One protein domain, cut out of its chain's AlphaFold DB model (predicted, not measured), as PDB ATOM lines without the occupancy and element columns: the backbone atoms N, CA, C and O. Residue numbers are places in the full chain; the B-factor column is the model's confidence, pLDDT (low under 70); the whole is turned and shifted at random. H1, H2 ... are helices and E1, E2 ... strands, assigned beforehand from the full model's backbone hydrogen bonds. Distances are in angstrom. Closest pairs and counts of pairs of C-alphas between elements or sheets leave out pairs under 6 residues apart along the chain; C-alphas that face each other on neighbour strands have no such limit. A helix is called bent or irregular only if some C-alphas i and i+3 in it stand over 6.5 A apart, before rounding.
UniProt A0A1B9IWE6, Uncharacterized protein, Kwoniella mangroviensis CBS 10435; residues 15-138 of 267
ATOM      1  N   PRO A  15      49.321 -52.912  41.201       51.44
ATOM      2  CA  PRO A  15      49.873 -51.983  40.227       51.44
ATOM      3  C   PRO A  15      48.932 -51.917  39.019       51.44
ATOM      4  O   PRO A  15      48.343 -52.944  38.652       51.44
ATOM      5  N   PRO A  16      48.726 -50.731  38.420       56.97
ATOM      6  CA  PRO A  16      47.804 -50.591  37.305       56.97
ATOM      7  C   PRO A  16      48.142 -51.591  36.188       56.97
ATOM      8  O   PRO A  16      49.296 -51.910  35.903       56.97
ATOM      9  N   THR A  17      47.110 -52.151  35.566       64.44
ATOM     10  CA  THR A  17      47.258 -53.158  34.499       64.44
ATOM     11  C   THR A  17      47.421 -52.529  33.115       64.44
ATOM     12  O   THR A  17      47.674 -53.228  32.139       64.44
ATOM     13  N   CYS A  18      47.274 -51.206  33.010       69.50
ATOM     14  CA  CYS A  18      47.417 -50.448  31.773       69.50
ATOM     15  C   CYS A  18      47.972 -49.049  32.058       69.50
ATOM     16  O   CYS A  18      47.571 -48.420  33.041       69.50
ATOM     17  N   LEU A  19      48.835 -48.544  31.175       75.25
ATOM     18  CA  LEU A  19      49.270 -47.150  31.232       75.25
ATOM     19  C   LEU A  19      48.097 -46.229  30.913       75.25
ATOM     20  O   LEU A  19      47.309 -46.504  30.005       75.25
ATOM     21  N   THR A  20      47.980 -45.145  31.677       78.62
ATOM     22  CA  THR A  20      46.983 -44.099  31.438       78.62
ATOM     23  C   THR A  20      47.676 -42.754  31.305       78.62
ATOM     24  O   THR A  20      48.435 -42.376  32.197       78.62
ATOM     25  N   ILE A  21      47.392 -42.053  30.210       80.69
ATOM     26  CA  ILE A  21      47.720 -40.642  30.009       80.69
ATOM     27  C   ILE A  21      46.430 -39.853  30.214       80.69
ATOM     28  O   ILE A  21      45.412 -40.144  29.582       80.69
ATOM     29  N   SER A  22      46.480 -38.863  31.091       81.75
ATOM     30  CA  SER A  22      45.392 -37.927  31.339       81.75
ATOM     31  C   SER A  22      45.797 -36.547  30.836       81.75
ATOM     32  O   SER A  22      46.875 -36.072  31.177       81.75
ATOM     33  N   LEU A  23      44.936 -35.911  30.050       85.38
ATOM     34  CA  LEU A  23      45.008 -34.502  29.683       85.38
ATOM     35  C   LEU A  23      43.963 -33.749  30.503       85.38
ATOM     36  O   LEU A  23      42.763 -33.936  30.306       85.38
ATOM     37  N   ASN A  24      44.410 -32.931  31.441       84.75
ATOM     38  CA  ASN A  24      43.543 -32.166  32.315       84.75
ATOM     39  C   ASN A  24      43.386 -30.737  31.794       84.75
ATOM     40  O   ASN A  24      44.383 -30.093  31.490       84.75
ATOM     41  N   PHE A  25      42.149 -30.244  31.717       84.75
ATOM     42  CA  PHE A  25      41.837 -28.859  31.366       84.75
ATOM     43  C   PHE A  25      41.296 -28.083  32.565       84.75
ATOM     44  O   PHE A  25      40.484 -28.580  33.352       84.75
ATOM     45  N   ARG A  26      41.701 -26.820  32.660       84.69
ATOM     46  CA  ARG A  26      41.220 -25.841  33.637       84.69
ATOM     47  C   ARG A  26      40.761 -24.587  32.912       84.69
ATOM     48  O   ARG A  26      41.346 -24.207  31.904       84.69
ATOM     49  N   ALA A  27      39.737 -23.930  33.443       83.50
ATOM     50  CA  ALA A  27      39.350 -22.602  32.991       83.50
ATOM     51  C   ALA A  27      39.977 -21.534  33.894       83.50
ATOM     52  O   ALA A  27      39.912 -21.621  35.120       83.50
ATOM     53  N   LEU A  28      40.558 -20.509  33.282       80.12
ATOM     54  CA  LEU A  28      41.083 -19.325  33.952       80.12
ATOM     55  C   LEU A  28      40.235 -18.122  33.549       80.12
ATOM     56  O   LEU A  28      40.054 -17.861  32.361       80.12
ATOM     57  N   SER A  29      39.716 -17.382  34.529       78.00
ATOM     58  CA  SER A  29      39.029 -16.116  34.266       78.00
ATOM     59  C   SER A  29      40.055 -15.019  33.971       78.00
ATOM     60  O   SER A  29      41.005 -14.832  34.732       78.00
ATOM     61  N   GLN A  30      39.861 -14.281  32.879       69.88
ATOM     62  CA  GLN A  30      40.658 -13.116  32.507       69.88
ATOM     63  C   GLN A  30      39.749 -11.941  32.163       69.88
ATOM     64  O   GLN A  30      39.263 -11.841  31.040       69.88
ATOM     65  N   SER A  31      39.576 -11.028  33.123       67.50
ATOM     66  CA  SER A  31      38.898  -9.725  33.004       67.50
ATOM     67  C   SER A  31      37.450  -9.774  32.484       67.50
ATOM     68  O   SER A  31      36.530  -9.470  33.234       67.50
ATOM     69  N   SER A  32      37.242 -10.139  31.220       66.75
ATOM     70  CA  SER A  32      35.947 -10.258  30.543       66.75
ATOM     71  C   SER A  32      35.780 -11.552  29.735       66.75
ATOM     72  O   SER A  32      34.752 -11.713  29.089       66.75
ATOM     73  N   ASN A  33      36.774 -12.447  29.737       72.69
ATOM     74  CA  ASN A  33      36.794 -13.705  28.987       72.69
ATOM     75  C   ASN A  33      37.361 -14.846  29.843       72.69
ATOM     76  O   ASN A  33      37.835 -14.637  30.962       72.69
ATOM     77  N   TYR A  34      37.339 -16.053  29.285       80.12
ATOM     78  CA  TYR A  34      38.008 -17.218  29.849       80.12
ATOM     79  C   TYR A  34      39.169 -17.660  28.962       80.12
ATOM     80  O   TYR A  34      39.189 -17.377  27.771       80.12
ATOM     81  N   ASN A  35      40.124 -18.375  29.540       81.31
ATOM     82  CA  ASN A  35      41.139 -19.126  28.809       81.31
ATOM     83  C   ASN A  35      41.206 -20.548  29.348       81.31
ATOM     84  O   ASN A  35      40.875 -20.792  30.508       81.31
ATOM     85  N   PHE A  36      41.658 -21.473  28.508       82.81
ATOM     86  CA  PHE A  36      41.983 -22.819  28.950       82.81
ATOM     87  C   PHE A  36      43.461 -22.916  29.310       82.81
ATOM     88  O   PHE A  36      44.325 -22.454  28.567       82.81
ATOM     89  N   ASP A  37      43.720 -23.538  30.448       80.69
ATOM     90  CA  ASP A  37      45.021 -24.047  30.860       80.69
ATOM     91  C   ASP A  37      44.973 -25.580  30.840       80.69
ATOM     92  O   ASP A  37      43.899 -26.166  31.027       80.69
ATOM     93  N   HIS A  38      46.108 -26.233  30.592       82.38
ATOM     94  CA  HIS A  38      46.163 -27.687  30.467       82.38
ATOM     95  C   HIS A  38      47.418 -28.307  31.076       82.38
ATOM     96  O   HIS A  38      48.489 -27.704  31.109       82.38
ATOM     97  N   ASP A  39      47.284 -29.550  31.531       76.25
ATOM     98  CA  ASP A  39      48.394 -30.361  32.024       76.25
ATOM     99  C   ASP A  39      48.240 -31.834  31.641       76.25
ATOM    100  O   ASP A  39      47.140 -32.386  31.634       76.25
ATOM    101  N   HIS A  40      49.361 -32.488  31.333       71.75
ATOM    102  CA  HIS A  40      49.404 -33.934  31.130       71.75
ATOM    103  C   HIS A  40      49.873 -34.626  32.404       71.75
ATOM    104  O   HIS A  40      50.892 -34.261  32.988       71.75
ATOM    105  N   ALA A  41      49.169 -35.687  32.785       70.12
ATOM    106  CA  ALA A  41      49.567 -36.587  33.854       70.12
ATOM    107  C   ALA A  41      49.682 -38.012  33.311       70.12
ATOM    108  O   ALA A  41      48.774 -38.531  32.658       70.12
ATOM    109  N   LEU A  42      50.801 -38.667  33.606       69.19
ATOM    110  CA  LEU A  42      50.980 -40.092  33.361       69.19
ATOM    111  C   LEU A  42      50.752 -40.836  34.675       69.19
ATOM    112  O   LEU A  42      51.259 -40.417  35.714       69.19
ATOM    113  N   ASN A  43      50.039 -41.960  34.629       67.44
ATOM    114  CA  ASN A  43      49.862 -42.833  35.790       67.44
ATOM    115  C   ASN A  43      50.640 -44.158  35.633       67.44
ATOM    116  O   ASN A  43      50.080 -45.149  35.145       67.44
ATOM    117  N   PRO A  44      51.935 -44.172  35.990       62.28
ATOM    118  CA  PRO A  44      52.748 -45.377  36.124       62.28
ATOM    119  C   PRO A  44      52.736 -45.933  37.570       62.28
ATOM    120  O   PRO A  44      52.254 -45.264  38.480       62.28
ATOM    121  N   PRO A  45      53.322 -47.119  37.834       58.09
ATOM    122  CA  PRO A  45      53.838 -48.096  36.878       58.09
ATOM    123  C   PRO A  45      52.748 -49.069  36.430       58.09
ATOM    124  O   PRO A  45      52.073 -49.680  37.256       58.09
ATOM    125  N   ALA A  46      52.617 -49.277  35.118       61.19
ATOM    126  CA  ALA A  46      51.769 -50.349  34.617       61.19
ATOM    127  C   ALA A  46      52.562 -51.651  34.475       61.19
ATOM    128  O   ALA A  46      53.619 -51.694  33.844       61.19
ATOM    129  N   SER A  47      52.031 -52.728  35.046       59.78
ATOM    130  CA  SER A  47      52.615 -54.068  34.907       59.78
ATOM    131  C   SER A  47      52.712 -54.489  33.430       59.78
ATOM    132  O   SER A  47      51.774 -54.312  32.655       59.78
ATOM    133  N   GLY A  48      53.863 -55.037  33.024       63.88
ATOM    134  CA  GLY A  48      54.091 -55.495  31.645       63.88
ATOM    135  C   GLY A  48      54.447 -54.399  30.629       63.88
ATOM    136  O   GLY A  48      54.381 -54.664  29.424       63.88
ATOM    137  N   TYR A  49      54.816 -53.206  31.107       66.44
ATOM    138  CA  TYR A  49      55.423 -52.119  30.334       66.44
ATOM    139  C   TYR A  49      56.887 -51.964  30.748       66.44
ATOM    140  O   TYR A  49      57.199 -51.992  31.936       66.44
ATOM    141  N   THR A  50      57.785 -51.817  29.778       69.12
ATOM    142  CA  THR A  50      59.232 -51.682  29.994       69.12
ATOM    143  C   THR A  50      59.823 -50.692  28.990       69.12
ATOM    144  O   THR A  50      59.183 -50.407  27.980       69.12
ATOM    145  N   GLY A  51      61.023 -50.171  29.282       68.81
ATOM    146  CA  GLY A  51      61.935 -49.438  28.384       68.81
ATOM    147  C   GLY A  51      61.310 -48.740  27.172       68.81
ATOM    148  O   GLY A  51      60.960 -47.568  27.244       68.81
ATOM    149  N   GLU A  52      61.166 -49.462  26.058       74.00
ATOM    150  CA  GLU A  52      60.623 -48.939  24.797       74.00
ATOM    151  C   GLU A  52      59.187 -48.410  24.915       74.00
ATOM    152  O   GLU A  52      58.871 -47.361  24.357       74.00
ATOM    153  N   ALA A  53      58.321 -49.098  25.659       72.56
ATOM    154  CA  ALA A  53      56.939 -48.682  25.845       72.56
ATOM    155  C   ALA A  53      56.872 -47.358  26.618       72.56
ATOM    156  O   ALA A  53      56.186 -46.435  26.198       72.56
ATOM    157  N   TYR A  54      57.662 -47.213  27.686       73.00
ATOM    158  CA  TYR A  54      57.785 -45.930  28.383       73.00
ATOM    159  C   TYR A  54      58.469 -44.872  27.507       73.00
ATOM    160  O   TYR A  54      58.028 -43.732  27.471       73.00
ATOM    161  N   SER A  55      59.471 -45.233  26.710       73.69
ATOM    162  CA  SER A  55      60.102 -44.284  25.791       73.69
ATOM    163  C   SER A  55      59.110 -43.715  24.769       73.69
ATOM    164  O   SER A  55      58.977 -42.499  24.621       73.69
ATOM    165  N   ALA A  56      58.304 -44.583  24.158       77.94
ATOM    166  CA  ALA A  56      57.280 -44.199  23.193       77.94
ATOM    167  C   ALA A  56      56.132 -43.365  23.804       77.94
ATOM    168  O   ALA A  56      55.475 -42.616  23.078       77.94
ATOM    169  N   ILE A  57      55.897 -43.443  25.122       80.62
ATOM    170  CA  ILE A  57      54.948 -42.557  25.824       80.62
ATOM    171  C   ILE A  57      55.427 -41.106  25.795       80.62
ATOM    172  O   ILE A  57      54.594 -40.198  25.754       80.62
ATOM    173  N   SER A  58      56.741 -40.869  25.797       74.06
ATOM    174  CA  SER A  58      57.290 -39.513  25.764       74.06
ATOM    175  C   SER A  58      56.897 -38.859  24.445       74.06
ATOM    176  O   SER A  58      56.225 -37.831  24.446       74.06
ATOM    177  N   ASP A  59      57.180 -39.538  23.330       78.81
ATOM    178  CA  ASP A  59      56.808 -39.096  21.983       78.81
ATOM    179  C   ASP A  59      55.296 -38.860  21.851       78.81
ATOM    180  O   ASP A  59      54.869 -37.839  21.307       78.81
ATOM    181  N   LEU A  60      54.480 -39.780  22.380       84.12
ATOM    182  CA  LEU A  60      53.021 -39.663  22.392       84.12
ATOM    183  C   LEU A  60      52.551 -38.426  23.173       84.12
ATOM    184  O   LEU A  60      51.681 -37.698  22.698       84.12
ATOM    185  N   THR A  61      53.142 -38.166  24.340       81.94
ATOM    186  CA  THR A  61      52.787 -37.021  25.190       81.94
ATOM    187  C   THR A  61      53.198 -35.706  24.530       81.94
ATOM    188  O   THR A  61      52.394 -34.783  24.471       81.94
ATOM    189  N   CYS A  62      54.395 -35.637  23.938       78.50
ATOM    190  CA  CYS A  62      54.856 -34.477  23.166       78.50
ATOM    191  C   CYS A  62      53.942 -34.175  21.974       78.50
ATOM    192  O   CYS A  62      53.569 -33.027  21.742       78.50
ATOM    193  N   ALA A  63      53.591 -35.208  21.205       83.88
ATOM    194  CA  ALA A  63      52.724 -35.058  20.045       83.88
ATOM    195  C   ALA A  63      51.300 -34.657  20.454       83.88
ATOM    196  O   ALA A  63      50.680 -33.843  19.775       83.88
ATOM    197  N   SER A  64      50.794 -35.195  21.568       84.75
ATOM    198  CA  SER A  64      49.509 -34.794  22.143       84.75
ATOM    199  C   SER A  64      49.531 -33.335  22.602       84.75
ATOM    200  O   SER A  64      48.624 -32.593  22.245       84.75
ATOM    201  N   ASP A  65      50.570 -32.896  23.316       81.94
ATOM    202  CA  ASP A  65      50.714 -31.503  23.761       81.94
ATOM    203  C   ASP A  65      50.730 -30.519  22.586       81.94
ATOM    204  O   ASP A  65      50.001 -29.529  22.597       81.94
ATOM    205  N   ALA A  66      51.444 -30.850  21.505       81.62
ATOM    206  CA  ALA A  66      51.420 -30.047  20.285       81.62
ATOM    207  C   ALA A  66      49.996 -29.897  19.710       81.62
ATOM    208  O   ALA A  66      49.608 -28.799  19.312       81.62
ATOM    209  N   LYS A  67      49.185 -30.967  19.727       87.31
ATOM    210  CA  LYS A  67      47.772 -30.910  19.307       87.31
ATOM    211  C   LYS A  67      46.921 -30.018  20.207       87.31
ATOM    212  O   LYS A  67      46.077 -29.283  19.700       87.31
ATOM    213  N   VAL A  68      47.164 -30.038  21.518       84.69
ATOM    214  CA  VAL A  68      46.489 -29.135  22.462       84.69
ATOM    215  C   VAL A  68      46.844 -27.685  22.167       84.69
ATOM    216  O   VAL A  68      45.944 -26.867  21.997       84.69
ATOM    217  N   VAL A  69      48.131 -27.376  22.015       82.69
ATOM    218  CA  VAL A  69      48.604 -26.018  21.712       82.69
ATOM    219  C   VAL A  69      48.047 -25.500  20.381       82.69
ATOM    220  O   VAL A  69      47.648 -24.336  20.300       82.69
ATOM    221  N   ASP A  70      47.984 -26.344  19.350       86.25
ATOM    222  CA  ASP A  70      47.384 -25.981  18.062       86.25
ATOM    223  C   ASP A  70      45.880 -25.698  18.202       86.25
ATOM    224  O   ASP A  70      45.376 -24.702  17.674       86.25
ATOM    225  N   TRP A  71      45.155 -26.534  18.950       89.88
ATOM    226  CA  TRP A  71      43.727 -26.337  19.188       89.88
ATOM    227  C   TRP A  71      43.429 -25.090  20.024       89.88
ATOM    228  O   TRP A  71      42.471 -24.381  19.710       89.88
ATOM    229  N   LEU A  72      44.251 -24.769  21.029       85.56
ATOM    230  CA  LEU A  72      44.094 -23.560  21.847       85.56
ATOM    231  C   LEU A  72      44.143 -22.273  21.008       85.56
ATOM    232  O   LEU A  72      43.505 -21.286  21.366       85.56
ATOM    233  N   LYS A  73      44.847 -22.300  19.869       85.69
ATOM    234  CA  LYS A  73      44.920 -21.201  18.888       85.69
ATOM    235  C   LYS A  73      43.809 -21.252  17.834       85.69
ATOM    236  O   LYS A  73      43.719 -20.364  16.989       85.69
ATOM    237  N   SER A  74      43.002 -22.308  17.825       87.25
ATOM    238  CA  SER A  74      41.988 -22.531  16.799       87.25
ATOM    239  C   SER A  74      40.700 -21.742  17.073       87.25
ATOM    240  O   SER A  74      40.352 -21.505  18.234       87.25
ATOM    241  N   PRO A  75      39.903 -21.437  16.028       87.81
ATOM    242  CA  PRO A  75      38.582 -20.828  16.196       87.81
ATOM    243  C   PRO A  75      37.627 -21.654  17.070       87.81
ATOM    244  O   PRO A  75      36.704 -21.101  17.664       87.81
ATOM    245  N   GLY A  76      37.836 -22.975  17.152       85.56
ATOM    246  CA  GLY A  76      37.054 -23.863  18.011       85.56
ATOM    247  C   GLY A  76      37.226 -23.525  19.490       85.56
ATOM    248  O   GLY A  76      36.230 -23.400  20.197       85.56
ATOM    249  N   CYS A  77      38.466 -23.286  19.929       86.56
ATOM    250  CA  CYS A  77      38.766 -22.828  21.286       86.56
ATOM    251  C   CYS A  77      38.168 -21.437  21.537       86.56
ATOM    252  O   CYS A  77      37.413 -21.264  22.492       86.56
ATOM    253  N   THR A  78      38.409 -20.477  20.632       85.88
ATOM    254  CA  THR A  78      37.894 -19.101  20.761       85.88
ATOM    255  C   THR A  78      36.375 -19.061  20.917       85.88
ATOM    256  O   THR A  78      35.862 -18.320  21.751       85.88
ATOM    257  N   ARG A  79      35.644 -19.886  20.155       90.00
ATOM    258  CA  ARG A  79      34.180 -20.000  20.250       90.00
ATOM    259  C   ARG A  79      33.721 -20.442  21.642       90.00
ATOM    260  O   ARG A  79      32.678 -19.986  22.110       90.00
ATOM    261  N   LEU A  80      34.460 -21.351  22.275       87.44
ATOM    262  CA  LEU A  80      34.126 -21.861  23.602       87.44
ATOM    263  C   LEU A  80      34.474 -20.853  24.697       87.44
ATOM    264  O   LEU A  80      33.681 -20.672  25.617       87.44
ATOM    265  N   THR A  81      35.615 -20.174  24.588       85.19
ATOM    266  CA  THR A  81      36.097 -19.244  25.616       85.19
ATOM    267  C   THR A  81      35.437 -17.866  25.583       85.19
ATOM    268  O   THR A  81      35.387 -17.196  26.615       85.19
ATOM    269  N   SER A  82      34.886 -17.448  24.437       84.44
ATOM    270  CA  SER A  82      34.177 -16.167  24.299       84.44
ATOM    271  C   SER A  82      32.755 -16.169  24.867       84.44
ATOM    272  O   SER A  82      32.149 -15.108  24.992       84.44
ATOM    273  N   ASN A  83      32.180 -17.343  25.147       83.62
ATOM    274  CA  ASN A  83      30.837 -17.451  25.710       83.62
ATOM    275  C   ASN A  83      30.922 -17.703  27.216       83.62
ATOM    276  O   ASN A  83      31.256 -18.804  27.645       83.62
ATOM    277  N   THR A  84      30.589 -16.698  28.022       79.25
ATOM    278  CA  THR A  84      30.659 -16.805  29.483       79.25
ATOM    279  C   THR A  84      29.703 -17.844  30.056       79.25
ATOM    280  O   THR A  84      30.004 -18.410  31.100       79.25
ATOM    281  N   ASP A  85      28.612 -18.158  29.350       84.19
ATOM    282  CA  ASP A  85      27.636 -19.170  29.770       84.19
ATOM    283  C   ASP A  85      28.195 -20.599  29.703       84.19
ATOM    284  O   ASP A  85      27.551 -21.525  30.177       84.19
ATOM    285  N   ASN A  86      29.379 -20.800  29.115       84.81
ATOM    286  CA  ASN A  86      30.072 -22.092  29.081       84.81
ATOM    287  C   ASN A  86      30.795 -22.429  30.397       84.81
ATOM    288  O   ASN A  86      31.335 -23.534  30.536       84.81
ATOM    289  N   PHE A  87      30.826 -21.491  31.343       85.81
ATOM    290  CA  PHE A  87      31.588 -21.589  32.577       85.81
ATOM    291  C   PHE A  87      30.699 -21.258  33.772       85.81
ATOM    292  O   PHE A  87      29.940 -20.291  33.743       85.81
ATOM    293  N   ASP A  88      30.815 -22.054  34.829       82.31
ATOM    294  CA  ASP A  88      30.221 -21.747  36.121       82.31
ATOM    295  C   ASP A  88      31.261 -21.048  37.001       82.31
ATOM    296  O   ASP A  88      32.416 -21.477  37.110       82.31
ATOM    297  N   THR A  89      30.847 -19.938  37.600       70.06
ATOM    298  CA  THR A  89      31.630 -19.195  38.583       70.06
ATOM    299  C   THR A  89      30.811 -19.107  39.849       70.06
ATOM    300  O   THR A  89      30.076 -18.140  40.079       70.06
ATOM    301  N   ASP A  90      30.935 -20.126  40.684       60.41
ATOM    302  CA  ASP A  90      30.470 -20.100  42.056       60.41
ATOM    303  C   ASP A  90      31.070 -18.844  42.710       60.41
ATOM    304  O   ASP A  90      32.282 -18.630  42.640       60.41
ATOM    305  N   GLN A  91      30.252 -17.996  43.347       49.53
ATOM    306  CA  GLN A  91      30.636 -16.653  43.837       49.53
ATOM    307  C   GLN A  91      31.752 -16.620  44.915       49.53
ATOM    308  O   GLN A  91      31.989 -15.592  45.550       49.53
ATOM    309  N   SER A  92      32.455 -17.728  45.133       53.38
ATOM    310  CA  SER A  92      33.559 -17.893  46.075       53.38
ATOM    311  C   SER A  92      34.624 -18.914  45.623       53.38
ATOM    312  O   SER A  92      35.426 -19.322  46.462       53.38
ATOM    313  N   GLY A  93      34.634 -19.377  44.359       60.19
ATOM    314  CA  GLY A  93      35.405 -20.564  43.940       60.19
ATOM    315  C   GLY A  93      36.119 -20.500  42.576       60.19
ATOM    316  O   GLY A  93      36.029 -19.497  41.867       60.19
ATOM    317  N   PRO A  94      36.880 -21.563  42.225       65.19
ATOM    318  CA  PRO A  94      37.530 -21.713  40.923       65.19
ATOM    319  C   PRO A  94      36.503 -21.903  39.800       65.19
ATOM    320  O   PRO A  94      35.474 -22.548  39.991       65.19
ATOM    321  N   VAL A  95      36.812 -21.365  38.617       78.50
ATOM    322  CA  VAL A  95      35.960 -21.465  37.424       78.50
ATOM    323  C   VAL A  95      35.803 -22.927  37.019       78.50
ATOM    324  O   VAL A  95      36.798 -23.626  36.810       78.50
ATOM    325  N   SER A  96      34.562 -23.370  36.842       83.12
ATOM    326  CA  SER A  96      34.254 -24.722  36.383       83.12
ATOM    327  C   SER A  96      33.748 -24.713  34.945       83.12
ATOM    328  O   SER A  96      32.809 -24.009  34.597       83.12
ATOM    329  N   ILE A  97      34.351 -25.534  34.090       86.56
ATOM    330  CA  ILE A  97      33.877 -25.767  32.719       86.56
ATOM    331  C   ILE A  97      32.554 -26.543  32.774       86.56
ATOM    332  O   ILE A  97      32.498 -27.576  33.446       86.56
ATOM    333  N   LEU A  98      31.503 -26.098  32.077       89.00
ATOM    334  CA  LEU A  98      30.220 -26.812  32.083       89.00
ATOM    335  C   LEU A  98      30.322 -28.220  31.465       89.00
ATOM    336  O   LEU A  98      31.057 -28.397  30.494       89.00
ATOM    337  N   PRO A  99      29.536 -29.212  31.933       88.81
ATOM    338  CA  PRO A  99      29.596 -30.588  31.425       88.81
ATOM    339  C   PRO A  99      29.432 -30.722  29.904       88.81
ATOM    340  O   PRO A  99      30.147 -31.491  29.276       88.81
ATOM    341  N   SER A 100      28.555 -29.928  29.284       88.44
ATOM    342  CA  SER A 100      28.369 -29.934  27.825       88.44
ATOM    343  C   SER A 100      29.629 -29.517  27.062       88.44
ATOM    344  O   SER A 100      29.901 -30.025  25.977       88.44
ATOM    345  N   VAL A 101      30.409 -28.602  27.636       91.44
ATOM    346  CA  VAL A 101      31.677 -28.126  27.077       91.44
ATOM    347  C   VAL A 101      32.778 -29.149  27.343       91.44
ATOM    348  O   VAL A 101      33.597 -29.406  26.465       91.44
ATOM    349  N   GLN A 102      32.767 -29.786  28.518       92.12
ATOM    350  CA  GLN A 102      33.669 -30.896  28.837       92.12
ATOM    351  C   GLN A 102      33.515 -32.055  27.842       92.12
ATOM    352  O   GLN A 102      34.517 -32.584  27.359       92.12
ATOM    353  N   ASP A 103      32.279 -32.420  27.494       90.69
ATOM    354  CA  ASP A 103      31.998 -33.463  26.504       90.69
ATOM    355  C   ASP A 103      32.526 -33.072  25.117       90.69
ATOM    356  O   ASP A 103      33.198 -33.871  24.459       90.69
ATOM    357  N   GLU A 104      32.296 -31.826  24.689       92.00
ATOM    358  CA  GLU A 104      32.779 -31.327  23.397       92.00
ATOM    359  C   GLU A 104      34.316 -31.344  23.308       92.00
ATOM    360  O   GLU A 104      34.886 -31.827  22.323       92.00
ATOM    361  N   ILE A 105      34.996 -30.863  24.354       90.38
ATOM    362  CA  ILE A 105      36.462 -30.880  24.447       90.38
ATOM    363  C   ILE A 105      36.968 -32.327  24.449       90.38
ATOM    364  O   ILE A 105      37.909 -32.654  23.725       90.38
ATOM    365  N   SER A 106      36.321 -33.214  25.209       91.56
ATOM    366  CA  SER A 106      36.716 -34.623  25.300       91.56
ATOM    367  C   SER A 106      36.654 -35.324  23.946       91.56
ATOM    368  O   SER A 106      37.621 -35.986  23.575       91.56
ATOM    369  N   ILE A 107      35.561 -35.150  23.195       91.25
ATOM    370  CA  ILE A 107      35.400 -35.723  21.849       91.25
ATOM    371  C   ILE A 107      36.474 -35.167  20.912       91.25
ATOM    372  O   ILE A 107      37.196 -35.929  20.273       91.25
ATOM    373  N   THR A 108      36.642 -33.842  20.903       90.81
ATOM    374  CA  THR A 108      37.616 -33.160  20.041       90.81
ATOM    375  C   THR A 108      39.034 -33.694  20.243       90.81
ATOM    376  O   THR A 108      39.760 -33.915  19.273       90.81
ATOM    377  N   PHE A 109      39.447 -33.909  21.493       89.12
ATOM    378  CA  PHE A 109      40.795 -34.394  21.785       89.12
ATOM    379  C   PHE A 109      40.952 -35.898  21.629       89.12
ATOM    380  O   PHE A 109      42.040 -36.339  21.257       89.12
ATOM    381  N   PHE A 110      39.895 -36.679  21.842       89.25
ATOM    382  CA  PHE A 110      39.927 -38.092  21.484       89.25
ATOM    383  C   PHE A 110      40.187 -38.273  19.988       89.25
ATOM    384  O   PHE A 110      41.122 -38.991  19.639       89.25
ATOM    385  N   ASP A 111      39.470 -37.551  19.125       89.06
ATOM    386  CA  ASP A 111      39.645 -37.637  17.667       89.06
ATOM    387  C   ASP A 111      41.062 -37.223  17.223       89.06
ATOM    388  O   ASP A 111      41.646 -37.802  16.305       89.06
ATOM    389  N   GLN A 112      41.658 -36.227  17.887       88.06
ATOM    390  CA  GLN A 112      43.014 -35.766  17.566       88.06
ATOM    391  C   GLN A 112      44.118 -36.708  18.062       88.06
ATOM    392  O   GLN A 112      45.186 -36.782  17.443       88.06
ATOM    393  N   VAL A 113      43.892 -37.398  19.183       88.81
ATOM    394  CA  VAL A 113      44.891 -38.258  19.837       88.81
ATOM    395  C   VAL A 113      44.752 -39.723  19.411       88.81
ATOM    396  O   VAL A 113      45.742 -40.451  19.454       88.81
ATOM    397  N   GLU A 114      43.593 -40.159  18.916       92.19
ATOM    398  CA  GLU A 114      43.361 -41.528  18.431       92.19
ATOM    399  C   GLU A 114      44.420 -42.001  17.409       92.19
ATOM    400  O   GLU A 114      45.008 -43.066  17.629       92.19
ATOM    401  N   PRO A 115      44.795 -41.224  16.369       93.19
ATOM    402  CA  PRO A 115      45.862 -41.630  15.450       93.19
ATOM    403  C   PRO A 115      47.228 -41.781  16.136       93.19
ATOM    404  O   PRO A 115      48.049 -42.607  15.729       93.19
ATOM    405  N   LEU A 116      47.490 -40.991  17.183       91.56
ATOM    406  CA  LEU A 116      48.733 -41.057  17.953       91.56
ATOM    407  C   LEU A 116      48.766 -42.309  18.839       91.56
ATOM    408  O   LEU A 116      49.804 -42.968  18.926       91.56
ATOM    409  N   LEU A 117      47.631 -42.669  19.445       91.31
ATOM    410  CA  LEU A 117      47.471 -43.911  20.206       91.31
ATOM    411  C   LEU A 117      47.629 -45.134  19.307       91.31
ATOM    412  O   LEU A 117      48.314 -46.082  19.690       91.31
ATOM    413  N   GLN A 118      47.066 -45.098  18.097       92.62
ATOM    414  CA  GLN A 118      47.243 -46.175  17.127       92.62
ATOM    415  C   GLN A 118      48.715 -46.314  16.722       92.62
ATOM    416  O   GLN A 118      49.260 -47.411  16.785       92.62
ATOM    417  N   LYS A 119      49.402 -45.204  16.423       91.88
ATOM    418  CA  LYS A 119      50.843 -45.217  16.123       91.88
ATOM    419  C   LYS A 119      51.677 -45.780  17.282       91.88
ATOM    420  O   LYS A 119      52.627 -46.526  17.053       91.88
ATOM    421  N   TYR A 120      51.334 -45.434  18.524       89.69
ATOM    422  CA  TYR A 120      51.973 -46.005  19.713       89.69
ATOM    423  C   TYR A 120      51.750 -47.521  19.796       89.69
ATOM    424  O   TYR A 120      52.691 -48.276  20.057       89.69
ATOM    425  N   ARG A 121      50.516 -47.973  19.550       91.06
ATOM    426  CA  ARG A 121      50.155 -49.391  19.561       91.06
ATOM    427  C   ARG A 121      50.892 -50.168  18.477       91.06
ATOM    428  O   ARG A 121      51.427 -51.230  18.769       91.06
ATOM    429  N   ASP A 122      50.973 -49.625  17.268       90.25
ATOM    430  CA  ASP A 122      51.683 -50.245  16.146       90.25
ATOM    431  C   ASP A 122      53.181 -50.395  16.442       90.25
ATOM    432  O   ASP A 122      53.791 -51.393  16.066       90.25
ATOM    433  N   ARG A 123      53.768 -49.426  17.160       86.38
ATOM    434  CA  ARG A 123      55.178 -49.459  17.576       86.38
ATOM    435  C   ARG A 123      55.441 -50.457  18.704       86.38
ATOM    436  O   ARG A 123      56.426 -51.175  18.656       86.38
ATOM    437  N   THR A 124      54.597 -50.472  19.733       84.12
ATOM    438  CA  THR A 124      54.900 -51.160  21.007       84.12
ATOM    439  C   THR A 124      54.128 -52.465  21.213       84.12
ATOM    440  O   THR A 124      54.436 -53.233  22.124       84.12
ATOM    441  N   GLY A 125      53.077 -52.705  20.428       85.06
ATOM    442  CA  GLY A 125      52.113 -53.784  20.650       85.06
ATOM    443  C   GLY A 125      51.278 -53.626  21.928       85.06
ATOM    444  O   GLY A 125      50.671 -54.599  22.379       85.06
ATOM    445  N   LYS A 126      51.271 -52.439  22.554       83.88
ATOM    446  CA  LYS A 126      50.599 -52.171  23.836       83.88
ATOM    447  C   LYS A 126      49.516 -51.105  23.705       83.88
ATOM    448  O   LYS A 126      49.635 -50.173  22.917       83.88
ATOM    449  N   ASP A 127      48.491 -51.223  24.546       86.50
ATOM    450  CA  ASP A 127      47.349 -50.309  24.588       86.50
ATOM    451  C   ASP A 127      47.468 -49.310  25.745       86.50
ATOM    452  O   ASP A 127      47.487 -49.691  26.916       86.50
ATOM    453  N   VAL A 128      47.468 -48.016  25.433       84.56
ATOM    454  CA  VAL A 128      47.468 -46.934  26.429       84.56
ATOM    455  C   VAL A 128      46.076 -46.336  26.515       84.56
ATOM    456  O   VAL A 128      45.445 -46.049  25.498       84.56
ATOM    457  N   LYS A 129      45.584 -46.119  27.735       86.19
ATOM    458  CA  LYS A 129      44.330 -45.395  27.944       86.19
ATOM    459  C   LYS A 129      44.600 -43.900  27.911       86.19
ATOM    460  O   LYS A 129      45.392 -43.404  28.703       86.19
ATOM    461  N   PHE A 130      43.901 -43.189  27.042       86.69
ATOM    462  CA  PHE A 130      43.849 -41.736  27.074       86.69
ATOM    463  C   PHE A 130      42.590 -41.281  27.807       86.69
ATOM    464  O   PHE A 130      41.538 -41.919  27.701       86.69
ATOM    465  N   ARG A 131      42.697 -40.217  28.597       87.50
ATOM    466  CA  ARG A 131      41.570 -39.603  29.297       87.50
ATOM    467  C   ARG A 131      41.686 -38.096  29.219       87.50
ATOM    468  O   ARG A 131      42.780 -37.564  29.357       87.50
ATOM    469  N   VAL A 132      40.550 -37.429  29.075       87.44
ATOM    470  CA  VAL A 132      40.448 -35.987  29.281       87.44
ATOM    471  C   VAL A 132      39.764 -35.766  30.626       87.44
ATOM    472  O   VAL A 132      38.745 -36.396  30.914       87.44
ATOM    473  N   THR A 133      40.366 -34.953  31.485       85.88
ATOM    474  CA  THR A 133      39.830 -34.604  32.805       85.88
ATOM    475  C   THR A 133      39.682 -33.096  32.929       85.88
ATOM    476  O   THR A 133      40.262 -32.342  32.153       85.88
ATOM    477  N   PHE A 134      38.886 -32.645  33.895       86.38
ATOM    478  CA  PHE A 134      38.574 -31.229  34.060       86.38
ATOM    479  C   PHE A 134      38.663 -30.826  35.520       86.38
ATOM    480  O   PHE A 134      38.232 -31.577  36.400       86.38
ATOM    481  N   ASN A 135      39.196 -29.629  35.759       77.06
ATOM    482  CA  ASN A 135      39.283 -28.996  37.076       77.06
ATOM    483  C   ASN A 135      39.979 -29.871  38.136       77.06
ATOM    484  O   ASN A 135      39.740 -29.702  39.333       77.06
ATOM    485  N   GLN A 136      40.828 -30.820  37.724       69.25
ATOM    486  CA  GLN A 136      41.634 -31.586  38.667       69.25
ATOM    487  C   GLN A 136      42.903 -30.801  38.992       69.25
ATOM    488  O   GLN A 136      43.503 -30.157  38.125       69.25
ATOM    489  N   SER A 137      43.315 -30.853  40.258       54.94
ATOM    490  CA  SER A 137      44.674 -30.467  40.621       54.94
ATOM    491  C   SER A 137      45.648 -31.392  39.889       54.94
ATOM    492  O   SER A 137      45.348 -32.584  39.776       54.94
ATOM    493  N   PRO A 138      46.794 -30.880  39.414       48.88
ATOM    494  CA  PRO A 138      47.768 -31.703  38.713       48.88
ATOM    495  C   PRO A 138      48.177 -32.865  39.623       48.88
ATOM    496  O   PRO A 138      48.706 -32.665  40.719       48.88
TER     497      PRO A 138
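Overview. This is residues 15 to 138 of the 267 residues of an uncharacterized protein of Kwoniella mangroviensis CBS 10435 (UniProt A0A1B9IWE6). A long hairpin of two strands, E1 and E2, with the shorter strand E3 beside E1, makes a narrow twisted sheet; helix H1 and H3a, the first arm of the bent helix H3, cover one face and the other is bare. The second arm, H3b, lies side by side with H1, and short H2 sits by the E1-E2 turn. The printed part has 124 residues, with three named helices and three named strands in the order E1, E2, H1, H2, H3, E3; the sheet, E2 E1 E3, is mixed, and so is the class, helices and strands. The whole is compact, with a radius of gyration of the C-alphas of 16.0 A, yet elongated, spanning 47 by 29 by 20 A.

Arrangement. E1, residues 20 to 30, and E2, residues 33 to 43, form an antiparallel hairpin; N 26 and O 37 are within hydrogen-bond range at 2.8 A. E1 is parallel to E3, residues 129 to 134, with N 23 and O 131 at 2.8 A. The sheet is twisted, its C-alphas up to 4.3 A off the best plane. H1, residues 51 to 72, is on the sheet at a height of 9.9 A, along the strands, at 6 degrees to E2 on the local plane; its closest C-alphas to E2 are those of Leu 72 and Phe 36, 7.4 A. H2, residues 75 to 81, is only just at the sheet's level, with a height of 3.9 A; C-alphas 81 and 34, its closest to E2, are 5.1 A apart. By its hydrogen bonds H3, residues 99 to 124, was assigned as one helix, but it is bent: C-alphas 112 and 115 are 6.9 A apart, and arms H3a, residues 99 to 112, and H3b, residues 115 to 124, stand at 51 degrees. H3a lies over E3 on the same face as H1, making two layers, helices on one face of a sheet; the closest C-alphas, of Ser 106 and Val 132, are 5.6 A apart. H3b is not on the sheet but touches H1 at a shallow tilt of 9 degrees, opposite ways; C-alphas 53 and 124, their closest, are 5.8 A apart. Every O i to N i+4 pair is within hydrogen-bond range in H2, H3a and H3b, and 16 of 18 in H1.

Along the chain. E1 begins at C-alpha 20 (46.983, -44.099, 31.438) and is 31.6 A long; E2 is 32.6 A and H1 32.1 A. H2 measures 9.9 A, H3a 20.0 A and H3b 14.3 A. E3, 16.5 A, ends at C-alpha 134 (38.574, -31.229, 34.060).

Size, cuts and confidence. C-alphas 91 and 125, the two farthest apart, are 48.8 A apart. The printed part has no cut. The link from H2 to H3, 17 residues, is long. Residues 15 to 18, 30 to 32, 42 to 51, 90 to 94 and 136 to 138 have pLDDT under 70.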